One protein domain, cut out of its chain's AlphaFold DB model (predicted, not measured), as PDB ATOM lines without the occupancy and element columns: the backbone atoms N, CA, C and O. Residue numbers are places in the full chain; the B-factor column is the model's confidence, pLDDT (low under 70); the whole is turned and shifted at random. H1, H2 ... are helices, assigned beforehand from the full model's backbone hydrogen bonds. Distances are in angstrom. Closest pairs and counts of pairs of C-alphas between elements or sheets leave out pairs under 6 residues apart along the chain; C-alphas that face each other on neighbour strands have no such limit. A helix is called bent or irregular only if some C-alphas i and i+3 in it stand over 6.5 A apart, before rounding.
ATOM      1  N   ALA A   2     242.923 275.986 160.733       58.56
ATOM      2  CA  ALA A   2     241.530 276.355 161.007       58.56
ATOM      3  C   ALA A   2     240.908 277.316 159.970       58.56
ATOM      4  O   ALA A   2     239.712 277.258 159.743       58.56
ATOM      5  N   GLU A   3     241.704 278.134 159.272       60.19
ATOM      6  CA  GLU A   3     241.216 279.041 158.213       60.19
ATOM      7  C   GLU A   3     240.618 278.364 156.978       60.19
ATOM      8  O   GLU A   3     239.952 279.027 156.192       60.19
ATOM      9  N   ARG A   4     240.861 277.064 156.779       59.84
ATOM     10  CA  ARG A   4     240.300 276.313 155.644       59.84
ATOM     11  C   ARG A   4     238.882 275.804 155.905       59.84
ATOM     12  O   ARG A   4     238.278 275.213 155.015       59.84
ATOM     13  N   PHE A   5     238.372 275.997 157.115       63.91
ATOM     14  CA  PHE A   5     237.009 275.662 157.492       63.91
ATOM     15  C   PHE A   5     236.183 276.950 157.542       63.91
ATOM     16  O   PHE A   5     236.683 277.973 158.005       63.91
ATOM     17  N   GLU A   6     234.935 276.894 157.064       65.81
ATOM     18  CA  GLU A   6     233.972 277.995 157.235       65.81
ATOM     19  C   GLU A   6     233.736 278.234 158.731       65.81
ATOM     20  O   GLU A   6     233.916 279.347 159.220       65.81
ATOM     21  N   ASP A   7     233.504 277.158 159.487       70.81
ATOM     22  CA  ASP A   7     233.389 277.201 160.944       70.81
ATOM     23  C   ASP A   7     234.747 277.076 161.637       70.81
ATOM     24  O   ASP A   7     235.145 276.014 162.135       70.81
ATOM     25  N   LYS A   8     235.468 278.199 161.699       76.25
ATOM     26  CA  LYS A   8     236.768 278.288 162.383       76.25
ATOM     27  C   LYS A   8     236.683 277.858 163.853       76.25
ATOM     28  O   LYS A   8     237.612 277.215 164.338       76.25
ATOM     29  N   GLU A   9     235.584 278.157 164.549       78.12
ATOM     30  CA  GLU A   9     235.390 277.789 165.961       78.12
ATOM     31  C   GLU A   9     235.240 276.279 166.173       78.12
ATOM     32  O   GLU A   9     235.884 275.706 167.057       78.12
ATOM     33  N   LEU A  10     234.421 275.609 165.354       78.81
ATOM     34  CA  LEU A  10     234.257 274.155 165.429       78.81
ATOM     35  C   LEU A  10     235.554 273.444 165.049       78.81
ATOM     36  O   LEU A  10     235.929 272.459 165.691       78.81
ATOM     37  N   ALA A  11     236.265 273.968 164.048       81.25
ATOM     38  CA  ALA A  11     237.566 273.447 163.664       81.25
ATOM     39  C   ALA A  11     238.557 273.577 164.826       81.25
ATOM     40  O   ALA A  11     239.207 272.598 165.178       81.25
ATOM     41  N   PHE A  12     238.632 274.735 165.484       83.50
ATOM     42  CA  PHE A  12     239.508 274.921 166.643       83.50
ATOM     43  C   PHE A  12     239.204 273.941 167.778       83.50
ATOM     44  O   PHE A  12     240.120 273.258 168.238       83.50
ATOM     45  N   LYS A  13     237.930 273.804 168.169       86.00
ATOM     46  CA  LYS A  13     237.509 272.849 169.211       86.00
ATOM     47  C   LYS A  13     237.902 271.416 168.868       86.00
ATOM     48  O   LYS A  13     238.363 270.670 169.727       86.00
ATOM     49  N   TYR A  14     237.736 271.024 167.608       85.94
ATOM     50  CA  TYR A  14     238.131 269.700 167.151       85.94
ATOM     51  C   TYR A  14     239.648 269.490 167.241       85.94
ATOM     52  O   TYR A  14     240.103 268.504 167.817       85.94
ATOM     53  N   LEU A  15     240.441 270.430 166.719       84.38
ATOM     54  CA  LEU A  15     241.904 270.323 166.705       84.38
ATOM     55  C   LEU A  15     242.502 270.336 168.118       84.38
ATOM     56  O   LEU A  15     243.480 269.634 168.375       84.38
ATOM     57  N   GLU A  16     241.906 271.090 169.041       87.19
ATOM     58  CA  GLU A  16     242.280 271.075 170.456       87.19
ATOM     59  C   GLU A  16     242.058 269.689 171.072       87.19
ATOM     60  O   GLU A  16     242.972 269.125 171.674       87.19
ATOM     61  N   LYS A  17     240.897 269.072 170.824       87.94
ATOM     62  CA  LYS A  17     240.600 267.715 171.309       87.94
ATOM     63  C   LYS A  17     241.522 266.652 170.714       87.94
ATOM     64  O   LYS A  17     241.938 265.738 171.424       87.94
ATOM     65  N   VAL A  18     241.891 266.782 169.439       86.88
ATOM     66  CA  VAL A  18     242.883 265.903 168.792       86.88
ATOM     67  C   VAL A  18     244.252 266.045 169.467       86.88
ATOM     68  O   VAL A  18     244.919 265.042 169.730       86.88
ATOM     69  N   ARG A  19     244.654 267.272 169.819       86.44
ATOM     70  CA  ARG A  19     245.906 267.546 170.540       86.44
ATOM     71  C   ARG A  19     245.915 266.959 171.950       86.44
ATOM     72  O   ARG A  19     246.944 266.420 172.348       86.44
ATOM     73  N   GLU A  20     244.802 267.039 172.675       86.56
ATOM     74  CA  GLU A  20     244.661 266.425 174.003       86.56
ATOM     75  C   GLU A  20     244.755 264.894 173.939       86.56
ATOM     76  O   GLU A  20     245.425 264.278 174.765       86.56
ATOM     77  N   LYS A  21     244.106 264.272 172.947       85.69
ATOM     78  CA  LYS A  21     244.058 262.810 172.804       85.69
ATOM     79  C   LYS A  21     245.371 262.197 172.323       85.69
ATOM     80  O   LYS A  21     245.759 261.149 172.829       85.69
ATOM     81  N   ASN A  22     246.028 262.815 171.343       79.62
ATOM     82  CA  ASN A  22     247.203 262.251 170.673       79.62
ATOM     83  C   ASN A  22     248.365 263.259 170.600       79.62
ATOM     84  O   ASN A  22     248.823 263.604 169.504       79.62
ATOM     85  N   PRO A  23     248.910 263.716 171.744       82.88
ATOM     86  CA  PRO A  23     249.943 264.753 171.763       82.88
ATOM     87  C   PRO A  23     251.229 264.319 171.047       82.88
ATOM     88  O   PRO A  23     251.882 265.134 170.399       82.88
ATOM     89  N   ARG A  24     251.566 263.022 171.102       86.56
ATOM     90  CA  ARG A  24     252.782 262.462 170.487       86.56
ATOM     91  C   ARG A  24     252.774 262.520 168.954       86.56
ATOM     92  O   ARG A  24     253.834 262.668 168.357       86.56
ATOM     93  N   TYR A  25     251.601 262.428 168.326       87.56
ATOM     94  CA  TYR A  25     251.453 262.335 166.866       87.56
ATOM     95  C   TYR A  25     250.650 263.493 166.270       87.56
ATOM     96  O   TYR A  25     250.201 263.419 165.128       87.56
ATOM     97  N   ILE A  26     250.485 264.588 167.019       87.06
ATOM     98  CA  ILE A  26     249.612 265.696 166.625       87.06
ATOM     99  C   ILE A  26     249.977 266.268 165.254       87.06
ATOM    100  O   ILE A  26     249.104 266.473 164.422       87.06
ATOM    101  N   LYS A  27     251.266 266.468 164.964       84.44
ATOM    102  CA  LYS A  27     251.710 267.034 163.682       84.44
ATOM    103  C   LYS A  27     251.291 266.162 162.496       84.44
ATOM    104  O   LYS A  27     250.815 266.695 161.498       84.44
ATOM    105  N   ASP A  28     251.449 264.850 162.630       87.12
ATOM    106  CA  ASP A  28     251.108 263.882 161.589       87.12
ATOM    107  C   ASP A  28     249.589 263.809 161.387       87.12
ATOM    108  O   ASP A  28     249.088 263.992 160.277       87.12
ATOM    109  N   GLN A  29     248.838 263.718 162.491       86.88
ATOM    110  CA  GLN A  29     247.377 263.716 162.446       86.88
ATOM    111  C   GLN A  29     246.817 264.995 161.809       86.88
ATOM    112  O   GLN A  29     245.933 264.928 160.954       86.88
ATOM    113  N   LEU A  30     247.367 266.162 162.155       86.75
ATOM    114  CA  LEU A  30     246.988 267.435 161.545       86.75
ATOM    115  C   LEU A  30     247.302 267.472 160.046       86.75
ATOM    116  O   LEU A  30     246.490 267.971 159.269       86.75
ATOM    117  N   GLN A  31     248.453 266.949 159.614       86.12
ATOM    118  CA  GLN A  31     248.794 266.911 158.191       86.12
ATOM    119  C   GLN A  31     247.855 266.009 157.390       86.12
ATOM    120  O   GLN A  31     247.436 266.401 156.298       86.12
ATOM    121  N   ILE A  32     247.484 264.848 157.931       87.19
ATOM    122  CA  ILE A  32     246.516 263.948 157.294       87.19
ATOM    123  C   ILE A  32     245.158 264.648 157.172       87.19
ATOM    124  O   ILE A  32     244.623 264.746 156.070       87.19
ATOM    125  N   ILE A  33     244.651 265.245 158.256       86.81
ATOM    126  CA  ILE A  33     243.385 266.001 158.241       86.81
ATOM    127  C   ILE A  33     243.434 267.143 157.206       86.81
ATOM    128  O   ILE A  33     242.453 267.401 156.503       86.81
ATOM    129  N   LEU A  34     244.576 267.824 157.049       84.81
ATOM    130  CA  LEU A  34     244.730 268.900 156.056       84.81
ATOM    131  C   LEU A  34     244.624 268.351 154.635       84.81
ATOM    132  O   LEU A  34     243.993 268.965 153.773       84.81
ATOM    133  N   ARG A  35     245.280 267.218 154.380       85.38
ATOM    134  CA  ARG A  35     245.273 266.575 153.069       85.38
ATOM    135  C   ARG A  35     243.862 266.134 152.703       85.38
ATOM    136  O   ARG A  35     243.413 266.467 151.611       85.38
ATOM    137  N   GLU A  36     243.170 265.480 153.630       83.94
ATOM    138  CA  GLU A  36     241.787 265.043 153.443       83.94
ATOM    139  C   GLU A  36     240.878 266.238 153.126       83.94
ATOM    140  O   GLU A  36     240.180 266.246 152.119       83.94
ATOM    141  N   THR A  37     240.962 267.325 153.896       81.00
ATOM    142  CA  THR A  37     240.095 268.504 153.699       81.00
ATOM    143  C   THR A  37     240.355 269.320 152.432       81.00
ATOM    144  O   THR A  37     239.481 270.090 152.033       81.00
ATOM    145  N   LYS A  38     241.518 269.182 151.781       80.25
ATOM    146  CA  LYS A  38     241.904 270.009 150.621       80.25
ATOM    147  C   LYS A  38     241.098 269.711 149.347       80.25
ATOM    148  O   LYS A  38     241.063 270.569 148.473       80.25
ATOM    149  N   GLY A  39     240.469 268.541 149.239       76.50
ATOM    150  CA  GLY A  39     239.739 268.099 148.040       76.50
ATOM    151  C   GLY A  39     238.271 267.746 148.287       76.50
ATOM    152  O   GLY A  39     237.720 266.917 147.570       76.50
ATOM    153  N   ILE A  40     237.662 268.285 149.346       80.81
ATOM    154  CA  ILE A  40     236.299 267.939 149.767       80.81
ATOM    155  C   ILE A  40     235.420 269.186 149.758       80.81
ATOM    156  O   ILE A  40     235.841 270.239 150.240       80.81
ATOM    157  N   ASP A  41     234.184 269.021 149.281       82.62
ATOM    158  CA  ASP A  41     233.131 270.032 149.359       82.62
ATOM    159  C   ASP A  41     232.955 270.574 150.782       82.62
ATOM    160  O   ASP A  41     232.979 269.823 151.764       82.62
ATOM    161  N   ASN A  42     232.709 271.881 150.890       80.88
ATOM    162  CA  ASN A  42     232.514 272.549 152.176       80.88
ATOM    163  C   ASN A  42     231.407 271.880 153.010       80.88
ATOM    164  O   ASN A  42     231.631 271.581 154.179       80.88
ATOM    165  N   GLU A  43     230.275 271.524 152.394       81.94
ATOM    166  CA  GLU A  43     229.156 270.857 153.076       81.94
ATOM    167  C   GLU A  43     229.551 269.513 153.706       81.94
ATOM    168  O   GLU A  43     229.216 269.219 154.856       81.94
ATOM    169  N   VAL A  44     230.294 268.688 152.960       83.31
ATOM    170  CA  VAL A  44     230.759 267.377 153.433       83.31
ATOM    171  C   VAL A  44     231.740 267.562 154.584       83.31
ATOM    172  O   VAL A  44     231.675 266.827 155.568       83.31
ATOM    173  N   ARG A  45     232.618 268.564 154.491       84.12
ATOM    174  CA  ARG A  45     233.594 268.890 155.534       84.12
ATOM    175  C   ARG A  45     232.914 269.344 156.828       84.12
ATOM    176  O   ARG A  45     233.274 268.843 157.891       84.12
ATOM    177  N   THR A  46     231.922 270.226 156.749       84.31
ATOM    178  CA  THR A  46     231.176 270.718 157.920       84.31
ATOM    179  C   THR A  46     230.373 269.597 158.577       84.31
ATOM    180  O   THR A  46     230.437 269.408 159.793       84.31
ATOM    181  N   LYS A  47     229.692 268.769 157.777       86.50
ATOM    182  CA  LYS A  47     228.938 267.619 158.292       86.50
ATOM    183  C   LYS A  47     229.850 266.565 158.924       86.50
ATOM    184  O   LYS A  47     229.528 266.035 159.987       86.50
ATOM    185  N   ALA A  48     231.005 266.295 158.313       86.62
ATOM    186  CA  ALA A  48     232.003 265.393 158.877       86.62
ATOM    187  C   ALA A  48     232.533 265.907 160.222       86.62
ATOM    188  O   ALA A  48     232.604 265.147 161.185       86.62
ATOM    189  N   LEU A  49     232.831 267.204 160.322       87.31
ATOM    190  CA  LEU A  49     233.296 267.833 161.558       87.31
ATOM    191  C   LEU A  49     232.259 267.718 162.690       87.31
ATOM    192  O   LEU A  49     232.609 267.355 163.814       87.31
ATOM    193  N   ALA A  50     230.981 267.962 162.388       87.12
ATOM    194  CA  ALA A  50     229.892 267.834 163.354       87.12
ATOM    195  C   ALA A  50     229.731 266.391 163.867       87.12
ATOM    196  O   ALA A  50     229.593 266.170 165.073       87.12
ATOM    197  N   GLU A  51     229.807 265.393 162.981       86.88
ATOM    198  CA  GLU A  51     229.748 263.977 163.369       86.88
ATOM    199  C   GLU A  51     230.971 263.547 164.193       86.88
ATOM    200  O   GLU A  51     230.814 262.823 165.180       86.88
ATOM    201  N   CYS A  52     232.170 264.035 163.855       87.44
ATOM    202  CA  CYS A  52     233.381 263.771 164.639       87.44
ATOM    203  C   CYS A  52     233.228 264.272 166.081       87.44
ATOM    204  O   CYS A  52     233.526 263.546 167.032       87.44
ATOM    205  N   LEU A  53     232.702 265.490 166.256       85.94
ATOM    206  CA  LEU A  53     232.446 266.071 167.576       85.94
ATOM    207  C   LEU A  53     231.361 265.305 168.341       85.94
ATOM    208  O   LEU A  53     231.547 265.000 169.520       85.94
ATOM    209  N   LYS A  54     230.259 264.942 167.674       86.94
ATOM    210  CA  LYS A  54     229.145 264.190 168.274       86.94
ATOM    211  C   LYS A  54     229.584 262.820 168.791       86.94
ATOM    212  O   LYS A  54     229.163 262.402 169.867       86.94
ATOM    213  N   ARG A  55     230.439 262.126 168.036       85.44
ATOM    214  CA  ARG A  55     230.938 260.781 168.367       85.44
ATOM    215  C   ARG A  55     232.239 260.792 169.171       85.44
ATOM    216  O   ARG A  55     232.704 259.726 169.562       85.44
ATOM    217  N   LYS A  56     232.806 261.975 169.445       86.31
ATOM    218  CA  LYS A  56     234.084 262.163 170.157       86.31
ATOM    219  C   LYS A  56     235.245 261.396 169.507       86.31
ATOM    220  O   LYS A  56     236.084 260.809 170.195       86.31
ATOM    221  N   LEU A  57     235.268 261.391 168.179       86.50
ATOM    222  CA  LEU A  57     236.314 260.767 167.378       86.50
ATOM    223  C   LEU A  57     237.393 261.808 167.113       86.50
ATOM    224  O   LEU A  57     237.091 262.856 166.561       86.50
ATOM    225  N   TYR A  58     238.621 261.553 167.560       85.75
ATOM    226  CA  TYR A  58     239.707 262.544 167.585       85.75
ATOM    227  C   TYR A  58     241.008 261.965 167.014       85.75
ATOM    228  O   TYR A  58     242.090 262.159 167.571       85.75
ATOM    229  N   SER A  59     240.894 261.211 165.921       85.38
ATOM    230  CA  SER A  59     242.021 260.703 165.142       85.38
ATOM    231  C   SER A  59     241.884 261.110 163.680       85.38
ATOM    232  O   SER A  59     240.784 261.299 163.160       85.38
ATOM    233  N   ALA A  60     243.017 261.225 162.992       85.69
ATOM    234  CA  ALA A  60     243.027 261.520 161.566       85.69
ATOM    235  C   ALA A  60     242.379 260.407 160.729       85.69
ATOM    236  O   ALA A  60     241.684 260.703 159.759       85.69
ATOM    237  N   THR A  61     242.557 259.146 161.133       85.81
ATOM    238  CA  THR A  61     241.917 257.988 160.491       85.81
ATOM    239  C   THR A  61     240.398 258.075 160.607       85.81
ATOM    240  O   THR A  61     239.709 258.024 159.593       85.81
ATOM    241  N   ASP A  62     239.892 258.342 161.818       86.94
ATOM    242  CA  ASP A  62     238.453 258.490 162.063       86.94
ATOM    243  C   ASP A  62     237.849 259.621 161.220       86.94
ATOM    244  O   ASP A  62     236.732 259.514 160.716       86.94
ATOM    245  N   PHE A  63     238.592 260.720 161.054       88.62
ATOM    246  CA  PHE A  63     238.160 261.847 160.235       88.62
ATOM    247  C   PHE A  63     238.009 261.447 158.759       88.62
ATOM    248  O   PHE A  63     236.999 261.777 158.133       88.62
ATOM    249  N   GLY A  64     238.968 260.690 158.214       87.44
ATOM    250  CA  GLY A  64     238.886 260.122 156.865       87.44
ATOM    251  C   GLY A  64     237.713 259.148 156.703       87.44
ATOM    252  O   GLY A  64     236.965 259.233 155.725       87.44
ATOM    253  N   ASP A  65     237.481 258.287 157.696       86.75
ATOM    254  CA  ASP A  65     236.355 257.347 157.703       86.75
ATOM    255  C   ASP A  65     235.004 258.070 157.729       86.75
ATOM    256  O   ASP A  65     234.086 257.712 156.984       86.75
ATOM    257  N   ILE A  66     234.876 259.134 158.528       89.38
ATOM    258  CA  ILE A  66     233.660 259.952 158.564       89.38
ATOM    259  C   ILE A  66     233.455 260.683 157.243       89.38
ATOM    260  O   ILE A  66     232.332 260.723 156.745       89.38
ATOM    261  N   ILE A  67     234.505 261.232 156.633       88.00
ATOM    262  CA  ILE A  67     234.402 261.828 155.298       88.00
ATOM    263  C   ILE A  67     233.877 260.799 154.297       88.00
ATOM    264  O   ILE A  67     232.952 261.099 153.540       88.00
ATOM    265  N   ALA A  68     234.445 259.591 154.284       86.75
ATOM    266  CA  ALA A  68     234.006 258.521 153.398       86.75
ATOM    267  C   ALA A  68     232.545 258.135 153.674       86.75
ATOM    268  O   ALA A  68     231.763 257.967 152.734       86.75
ATOM    269  N   TYR A  69     232.152 258.063 154.946       86.06
ATOM    270  CA  TYR A  69     230.776 257.820 155.369       86.06
ATOM    271  C   TYR A  69     229.821 258.918 154.887       86.06
ATOM    272  O   TYR A  69     228.794 258.604 154.290       86.06
ATOM    273  N   VAL A  70     230.166 260.196 155.062       86.12
ATOM    274  CA  VAL A  70     229.339 261.335 154.633       86.12
ATOM    275  C   VAL A  70     229.240 261.397 153.107       86.12
ATOM    276  O   VAL A  70     228.148 261.598 152.577       86.12
ATOM    277  N   LYS A  71     230.342 261.158 152.382       84.69
ATOM    278  CA  LYS A  71     230.343 261.065 150.912       84.69
ATOM    279  C   LYS A  71     229.433 259.939 150.419       84.69
ATOM    280  O   LYS A  71     228.645 260.155 149.500       84.69
ATOM    281  N   ARG A  72     229.502 258.756 151.042       81.31
ATOM    282  CA  ARG A  72     228.593 257.634 150.748       81.31
ATOM    283  C   ARG A  72     227.149 257.993 151.081       81.31
ATOM    284  O   ARG A  72     226.270 257.726 150.276       81.31
ATOM    285  N   GLN A  73     226.898 258.639 152.217       75.75
ATOM    286  CA  GLN A  73     225.551 259.048 152.613       75.75
ATOM    287  C   GLN A  73     224.948 260.059 151.628       75.75
ATOM    288  O   GLN A  73     223.759 259.974 151.342       75.75
ATOM    289  N   ARG A  74     225.750 260.980 151.075       67.56
ATOM    290  CA  ARG A  74     225.302 261.946 150.058       67.56
ATOM    291  C   ARG A  74     224.920 261.258 148.743       67.56
ATOM    292  O   ARG A  74     223.855 261.562 148.218       67.56
ATOM    293  N   GLN A  75     225.729 260.297 148.283       59.41
ATOM    294  CA  GLN A  75     225.406 259.455 147.118       59.41
ATOM    295  C   GLN A  75     224.147 258.617 147.353       59.41
ATOM    296  O   GLN A  75     223.321 258.475 146.458       59.41
ATOM    297  N   VAL A  76     223.976 258.086 148.568       54.19
ATOM    298  CA  VAL A  76     222.769 257.345 148.945       54.19
ATOM    299  C   VAL A  76     221.561 258.274 148.944       54.19
ATOM    300  O   VAL A  76     220.559 257.892 148.379       54.19
ATOM    301  N   HIS A  77     221.641 259.500 149.472       48.72
ATOM    302  CA  HIS A  77     220.549 260.489 149.426       48.72
ATOM    303  C   HIS A  77     220.119 260.858 147.996       48.72
ATOM    304  O   HIS A  77     218.923 260.950 147.738       48.72
ATOM    305  N   GLU A  78     221.063 260.984 147.060       45.25
ATOM    306  CA  GLU A  78     220.759 261.207 145.638       45.25
ATOM    307  C   GLU A  78     220.135 259.961 144.977       45.25
ATOM    308  O   GLU A  78     219.386 260.061 144.012       45.25
ATOM    309  N   THR A  79     220.371 258.778 145.554       41.38
ATOM    310  CA  THR A  79     219.787 257.497 145.131       41.38
ATOM    311  C   THR A  79     218.716 256.957 146.084       41.38
ATOM    312  O   THR A  79     218.289 255.827 145.905       41.38
ATOM    313  N   VAL A  80     218.185 257.716 147.054       43.59
ATOM    314  CA  VAL A  80     217.087 257.226 147.927       43.59
ATOM    315  C   VAL A  80     215.737 257.225 147.194       43.59
ATOM    316  O   VAL A  80     214.747 256.729 147.724       43.59
ATOM    317  N   ILE A  81     215.698 257.628 145.920       48.34
ATOM    318  CA  ILE A  81     214.609 257.208 145.029       48.34
ATOM    319  C   ILE A  81     214.749 255.722 144.634       48.34
ATOM    320  O   ILE A  81     213.739 255.088 144.356       48.34
ATOM    321  N   ASP A  82     215.937 255.108 144.686       44.22
ATOM    322  CA  ASP A  82     216.105 253.709 144.289       44.22
ATOM    323  C   ASP A  82     217.226 252.960 145.052       44.22
ATOM    324  O   ASP A  82     218.425 253.119 144.825       44.22
ATOM    325  N   LYS A  83     216.780 251.997 145.869       43.72
ATOM    326  CA  LYS A  83     217.515 250.836 146.425       43.72
ATOM    327  C   LYS A  83     218.182 251.004 147.794       43.72
ATOM    328  O   LYS A  83     219.386 251.204 147.944       43.72
ATOM    329  N   LYS A  84     217.372 250.663 148.804       49.16
ATOM    330  CA  LYS A  84     217.706 249.792 149.948       49.16
ATOM    331  C   LYS A  84     218.853 248.820 149.601       49.16
ATOM    332  O   LYS A  84     218.607 247.743 149.068       49.16
ATOM    333  N   LYS A  85     220.106 249.189 149.878       46.00
ATOM    334  CA  LYS A  85     221.244 248.267 149.763       46.00
ATOM    335  C   LYS A  85     221.546 247.652 151.121       46.00
ATOM    336  O   LYS A  85     222.079 248.295 152.018       46.00
ATOM    337  N   GLU A  86     221.132 246.394 151.210       48.97
ATOM    338  CA  GLU A  86     221.592 245.333 152.100       48.97
ATOM    339  C   GLU A  86     223.003 245.557 152.658       48.97
ATOM    340  O   GLU A  86     223.985 245.699 151.922       48.97
ATOM    341  N   VAL A  87     223.097 245.552 153.984       57.06
ATOM    342  CA  VAL A  87     224.364 245.556 154.709       57.06
ATOM    343  C   VAL A  87     224.987 244.171 154.529       57.06
ATOM    344  O   VAL A  87     224.583 243.223 155.195       57.06
ATOM    345  N   LYS A  88     225.954 244.022 153.617       58.97
ATOM    346  CA  LYS A  88     226.751 242.790 153.550       58.97
ATOM    347  C   LYS A  88     227.637 242.727 154.789       58.97
ATOM    348  O   LYS A  88     228.566 243.520 154.937       58.97
ATOM    349  N   THR A  89     227.319 241.804 155.688       48.81
ATOM    350  CA  THR A  89     228.140 241.451 156.846       48.81
ATOM    351  C   THR A  89     229.560 241.120 156.391       48.81
ATOM    352  O   THR A  89     229.756 240.284 155.509       48.81
ATOM    353  N   LEU A  90     230.554 241.772 156.998       56.66
ATOM    354  CA  LEU A  90     231.968 241.447 156.823       56.66
ATOM    355  C   LEU A  90     232.267 240.125 157.538       56.66
ATOM    356  O   LEU A  90     232.801 240.112 158.639       56.66
ATOM    357  N   ASN A  91     231.913 239.007 156.916       60.22
ATOM    358  CA  ASN A  91     232.522 237.731 157.248       60.22
ATOM    359  C   ASN A  91     233.027 237.098 155.957       60.22
ATOM    360  O   ASN A  91     232.326 236.362 155.273       60.22
ATOM    361  N   ARG A  92     234.254 237.468 155.600       51.50
ATOM    362  CA  ARG A  92     235.074 236.710 154.661       51.50
ATOM    363  C   ARG A  92     236.226 236.106 155.455       51.50
ATOM    364  O   ARG A  92     237.387 236.388 155.178       51.50
ATOM    365  N   LEU A  93     235.905 235.313 156.478       57.06
ATOM    366  CA  LEU A  93     236.800 234.223 156.841       57.06
ATOM    367  C   LEU A  93     236.848 233.326 155.605       57.06
ATOM    368  O   LEU A  93     235.836 232.774 155.180       57.06
ATOM    369  N   SER A  94     237.992 233.349 154.931       56.41
ATOM    370  CA  SER A  94     238.230 232.615 153.699       56.41
ATOM    371  C   SER A  94     237.965 231.133 153.924       56.41
ATOM    372  O   SER A  94     238.423 230.564 154.911       56.41
ATOM    373  N   GLU A  95     237.281 230.537 152.957       56.06
ATOM    374  CA  GLU A  95     236.975 229.112 152.770       56.06
ATOM    375  C   GLU A  95     238.134 228.164 153.151       56.06
ATOM    376  O   GLU A  95     237.911 227.077 153.664       56.06
ATOM    377  N   TRP A  96     239.378 228.645 153.067       54.03
ATOM    378  CA  TRP A  96     240.612 227.944 153.436       54.03
ATOM    379  C   TRP A  96     240.716 227.567 154.925       54.03
ATOM    380  O   TRP A  96     241.461 226.658 155.271       54.03
ATOM    381  N   VAL A  97     239.997 228.252 155.823       58.09
ATOM    382  CA  VAL A  97     239.957 227.894 157.257       58.09
ATOM    383  C   VAL A  97     239.057 226.674 157.502       58.09
ATOM    384  O   VAL A  97     239.233 225.973 158.494       58.09
ATOM    385  N   LEU A  98     238.109 226.392 156.600       58.09
ATOM    386  CA  LEU A  98     237.214 225.234 156.702       58.09
ATOM    387  C   LEU A  98     237.851 223.953 156.141       58.09
ATOM    388  O   LEU A  98     237.478 222.864 156.563       58.09
ATOM    389  N   GLU A  99     238.826 224.073 155.237       58.56
ATOM    390  CA  GLU A  99     239.512 222.932 154.607       58.56
ATOM    391  C   GLU A  99     240.631 222.324 155.462       58.56
ATOM    392  O   GLU A  99     241.165 221.267 155.124       58.56
ATOM    393  N   THR A 100     240.996 222.935 156.593       61.44
ATOM    394  CA  THR A 100     241.951 222.313 157.515       61.44
ATOM    395  C   THR A 100     241.235 221.287 158.391       61.44
ATOM    396  O   THR A 100     240.914 221.552 159.551       61.44
ATOM    397  N   GLU A 101     240.987 220.091 157.858       62.28
ATOM    398  CA  GLU A 101     240.691 218.940 158.707       62.28
ATOM    399  C   GLU A 101     241.927 218.660 159.570       62.28
ATOM    400  O   GLU A 101     242.980 218.239 159.086       62.28
ATOM    401  N   ALA A 102     241.831 218.935 160.872       64.00
ATOM    402  CA  ALA A 102     242.871 218.549 161.813       64.00
ATOM    403  C   ALA A 102     243.082 217.031 161.716       64.00
ATOM    404  O   ALA A 102     242.143 216.255 161.898       64.00
ATOM    405  N   TYR A 103     244.318 216.614 161.435       69.50
ATOM    406  CA  TYR A 103     244.693 215.208 161.332       69.50
ATOM    407  C   TYR A 103     244.310 214.459 162.618       69.50
ATOM    408  O   TYR A 103     244.943 214.613 163.669       69.50
ATOM    409  N   LYS A 104     243.255 213.644 162.540       66.44
ATOM    410  CA  LYS A 104     242.822 212.776 163.635       66.44
ATOM    411  C   LYS A 104     243.779 211.587 163.705       66.44
ATOM    412  O   LYS A 104     243.748 210.707 162.848       66.44
ATOM    413  N   ARG A 105     244.641 211.556 164.725       61.16
ATOM    414  CA  ARG A 105     245.460 210.373 165.031       61.16
ATOM    415  C   ARG A 105     244.532 209.204 165.384       61.16
ATOM    416  O   ARG A 105     243.595 209.388 166.160       61.16
ATOM    417  N   LYS A 106     244.786 208.010 164.833       62.09
ATOM    418  CA  LYS A 106     244.095 206.777 165.243       62.09
ATOM    419  C   LYS A 106     244.358 206.532 166.734       62.09
ATOM    420  O   LYS A 106     245.507 206.408 167.136       62.09
ATOM    421  N   VAL A 107     243.288 206.452 167.526       64.31
ATOM    422  CA  VAL A 107     243.301 206.156 168.977       64.31
ATOM    423  C   VAL A 107     243.587 204.675 169.292       64.31
ATOM    424  O   VAL A 107     243.721 204.293 170.448       64.31
ATOM    425  N   ASP A 108     243.743 203.857 168.250       58.69
ATOM    426  CA  ASP A 108     243.965 202.405 168.288       58.69
ATOM    427  C   ASP A 108     245.200 201.972 169.104       58.69
ATOM    428  O   ASP A 108     245.288 200.845 169.571       58.69
ATOM    429  N   THR A 109     246.146 202.879 169.361       58.09
ATOM    430  CA  THR A 109     247.313 202.578 170.203       58.09
ATOM    431  C   THR A 109     246.986 202.421 171.691       58.09
ATOM    432  O   THR A 109     247.814 201.885 172.422       58.09
ATOM    433  N   TYR A 110     245.823 202.884 172.168       60.34
ATOM    434  CA  TYR A 110     245.484 202.874 173.601       60.34
ATOM    435  C   TYR A 110     244.565 201.728 174.039       60.34
ATOM    436  O   TYR A 110     244.422 201.503 175.238       60.34
ATOM    437  N   THR A 111     243.971 200.982 173.110       59.88
ATOM    438  CA  THR A 111     243.103 199.835 173.430       59.88
ATOM    439  C   THR A 111     243.903 198.593 173.819       59.88
ATOM    440  O   THR A 111     243.495 197.871 174.721       59.88
ATOM    441  N   VAL A 112     245.102 198.411 173.257       62.94
ATOM    442  CA  VAL A 112     245.978 197.250 173.528       62.94
ATOM    443  C   VAL A 112     246.451 197.179 174.990       62.94
ATOM    444  O   VAL A 112     246.798 196.111 175.479       62.94
ATOM    445  N   LEU A 113     246.446 198.301 175.718       62.22
ATOM    446  CA  LEU A 113     246.852 198.344 177.127       62.22
ATOM    447  C   LEU A 113     245.696 198.108 178.113       62.22
ATOM    448  O   LEU A 113     245.964 197.936 179.298       62.22
ATOM    449  N   MET A 114     244.438 198.111 177.654       60.25
ATOM    450  CA  MET A 114     243.261 197.886 178.511       60.25
ATOM    451  C   MET A 114     242.629 196.495 178.348       60.25
ATOM    452  O   MET A 114     241.681 196.190 179.058       60.25
ATOM    453  N   GLU A 115     243.163 195.642 177.469       57.12
ATOM    454  CA  GLU A 115     242.741 194.239 177.301       57.12
ATOM    455  C   GLU A 115     243.752 193.241 177.901       57.12
ATOM    456  O   GLU A 115     243.907 192.125 177.410       57.12
ATOM    457  N   VAL A 116     244.470 193.638 178.958       56.25
ATOM    458  CA  VAL A 116     245.234 192.694 179.788       56.25
ATOM    459  C   VAL A 116     244.478 192.479 181.098       56.25
ATOM    460  O   VAL A 116     244.783 193.111 182.106       56.25
ATOM    461  N   GLU A 117     243.497 191.578 181.049       49.25
ATOM    462  CA  GLU A 117     243.026 190.766 182.182       49.25
ATOM    463  C   GLU A 117     242.949 189.298 181.753       49.25
ATOM    464  O   GLU A 117     242.404 189.023 180.657       49.25
TER     465      GLU A 117
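Overview. This is residues 2 to 117 of the 117 residues of an uncharacterized protein of Priestia flexa (UniProt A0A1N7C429). Four helices, H1 to H4, make a small body, and from the end of H4 a long tail runs far out into the open, with the short H5 near its end. In the body the helices touch in a ring, H1 with H2, H2 with H4, H4 with H3 and H3 with H1, mostly crossed; residues 77 to 83 and 86 to 117 stick out. The printed part has 116 residues with five named helices, H1 to H5 in order along the chain, and no named strand; the class is all helix. The whole is extended, with a radius of gyration of the C-alphas of 26.4 A and spans of 91 by 46 by 22 A, and the tail makes the length.

Arrangement. H1, residues 8 to 21, and H2, residues 23 to 37, form a helical hairpin. They only just touch, with 3 pairs of C-alphas within 8 A, the closest those of Arg 19 and Ile 26, 5.7 A apart. They run opposite ways at a steep tilt of 37 degrees, only just past shallow. H3, residues 42 to 55, touches H1 with residues 49 to 53 alone, the closest C-alphas being those of Tyr 14 and Leu 53, 6.8 A apart; the two run the same way at a steep tilt of 42 degrees. H4, residues 60 to 78, touches H3 with 14 pairs of C-alphas within 8 A, the closest those of Ala 48 and Ile 67, 5.6 A apart; these helices run opposite ways at a steep tilt of 60 degrees. With residues 60 to 64 alone H4 touches H2, the closest C-alphas being those of Gln 29 and Ala 60, 5.0 A apart, at a shallow tilt of 27 degrees, the same way. H2 and H3 are close but not clearly touching, and H1 and H4 are only just apart, at 8.5 A. H5, residues 107 to 110, touches no helix. In H1, H3 and H4 every O i to N i+4 pair is within hydrogen-bond range, in H2 9 of 11 are, and H5 is too short for such a pair.

Along the chain. H1 begins at C-alpha 8, (236.768, 278.288, 162.383), and is 20.0 A long. H2 is 20.9 A long and irregular, with C-alphas 24 and 27 8.3 A apart. H3 is 20.1 A long. H4, the longest at 27.4 A, ends at C-alpha 78, (220.759, 261.207, 145.638). H5 ends at C-alpha 110, (245.484, 202.874, 173.601).

Size, cuts and confidence. The C-alphas farthest apart, those of Glu 3 and Glu 117, are 91.5 A apart. The body without the stretches that stand free spans 42 by 24 by 21 A. The printed part has no cut; the link from H4 to H5, residues 79 to 106, is long, and the others are tight. The pLDDT is under 70 in residues 2 to 6 and 74 to 117.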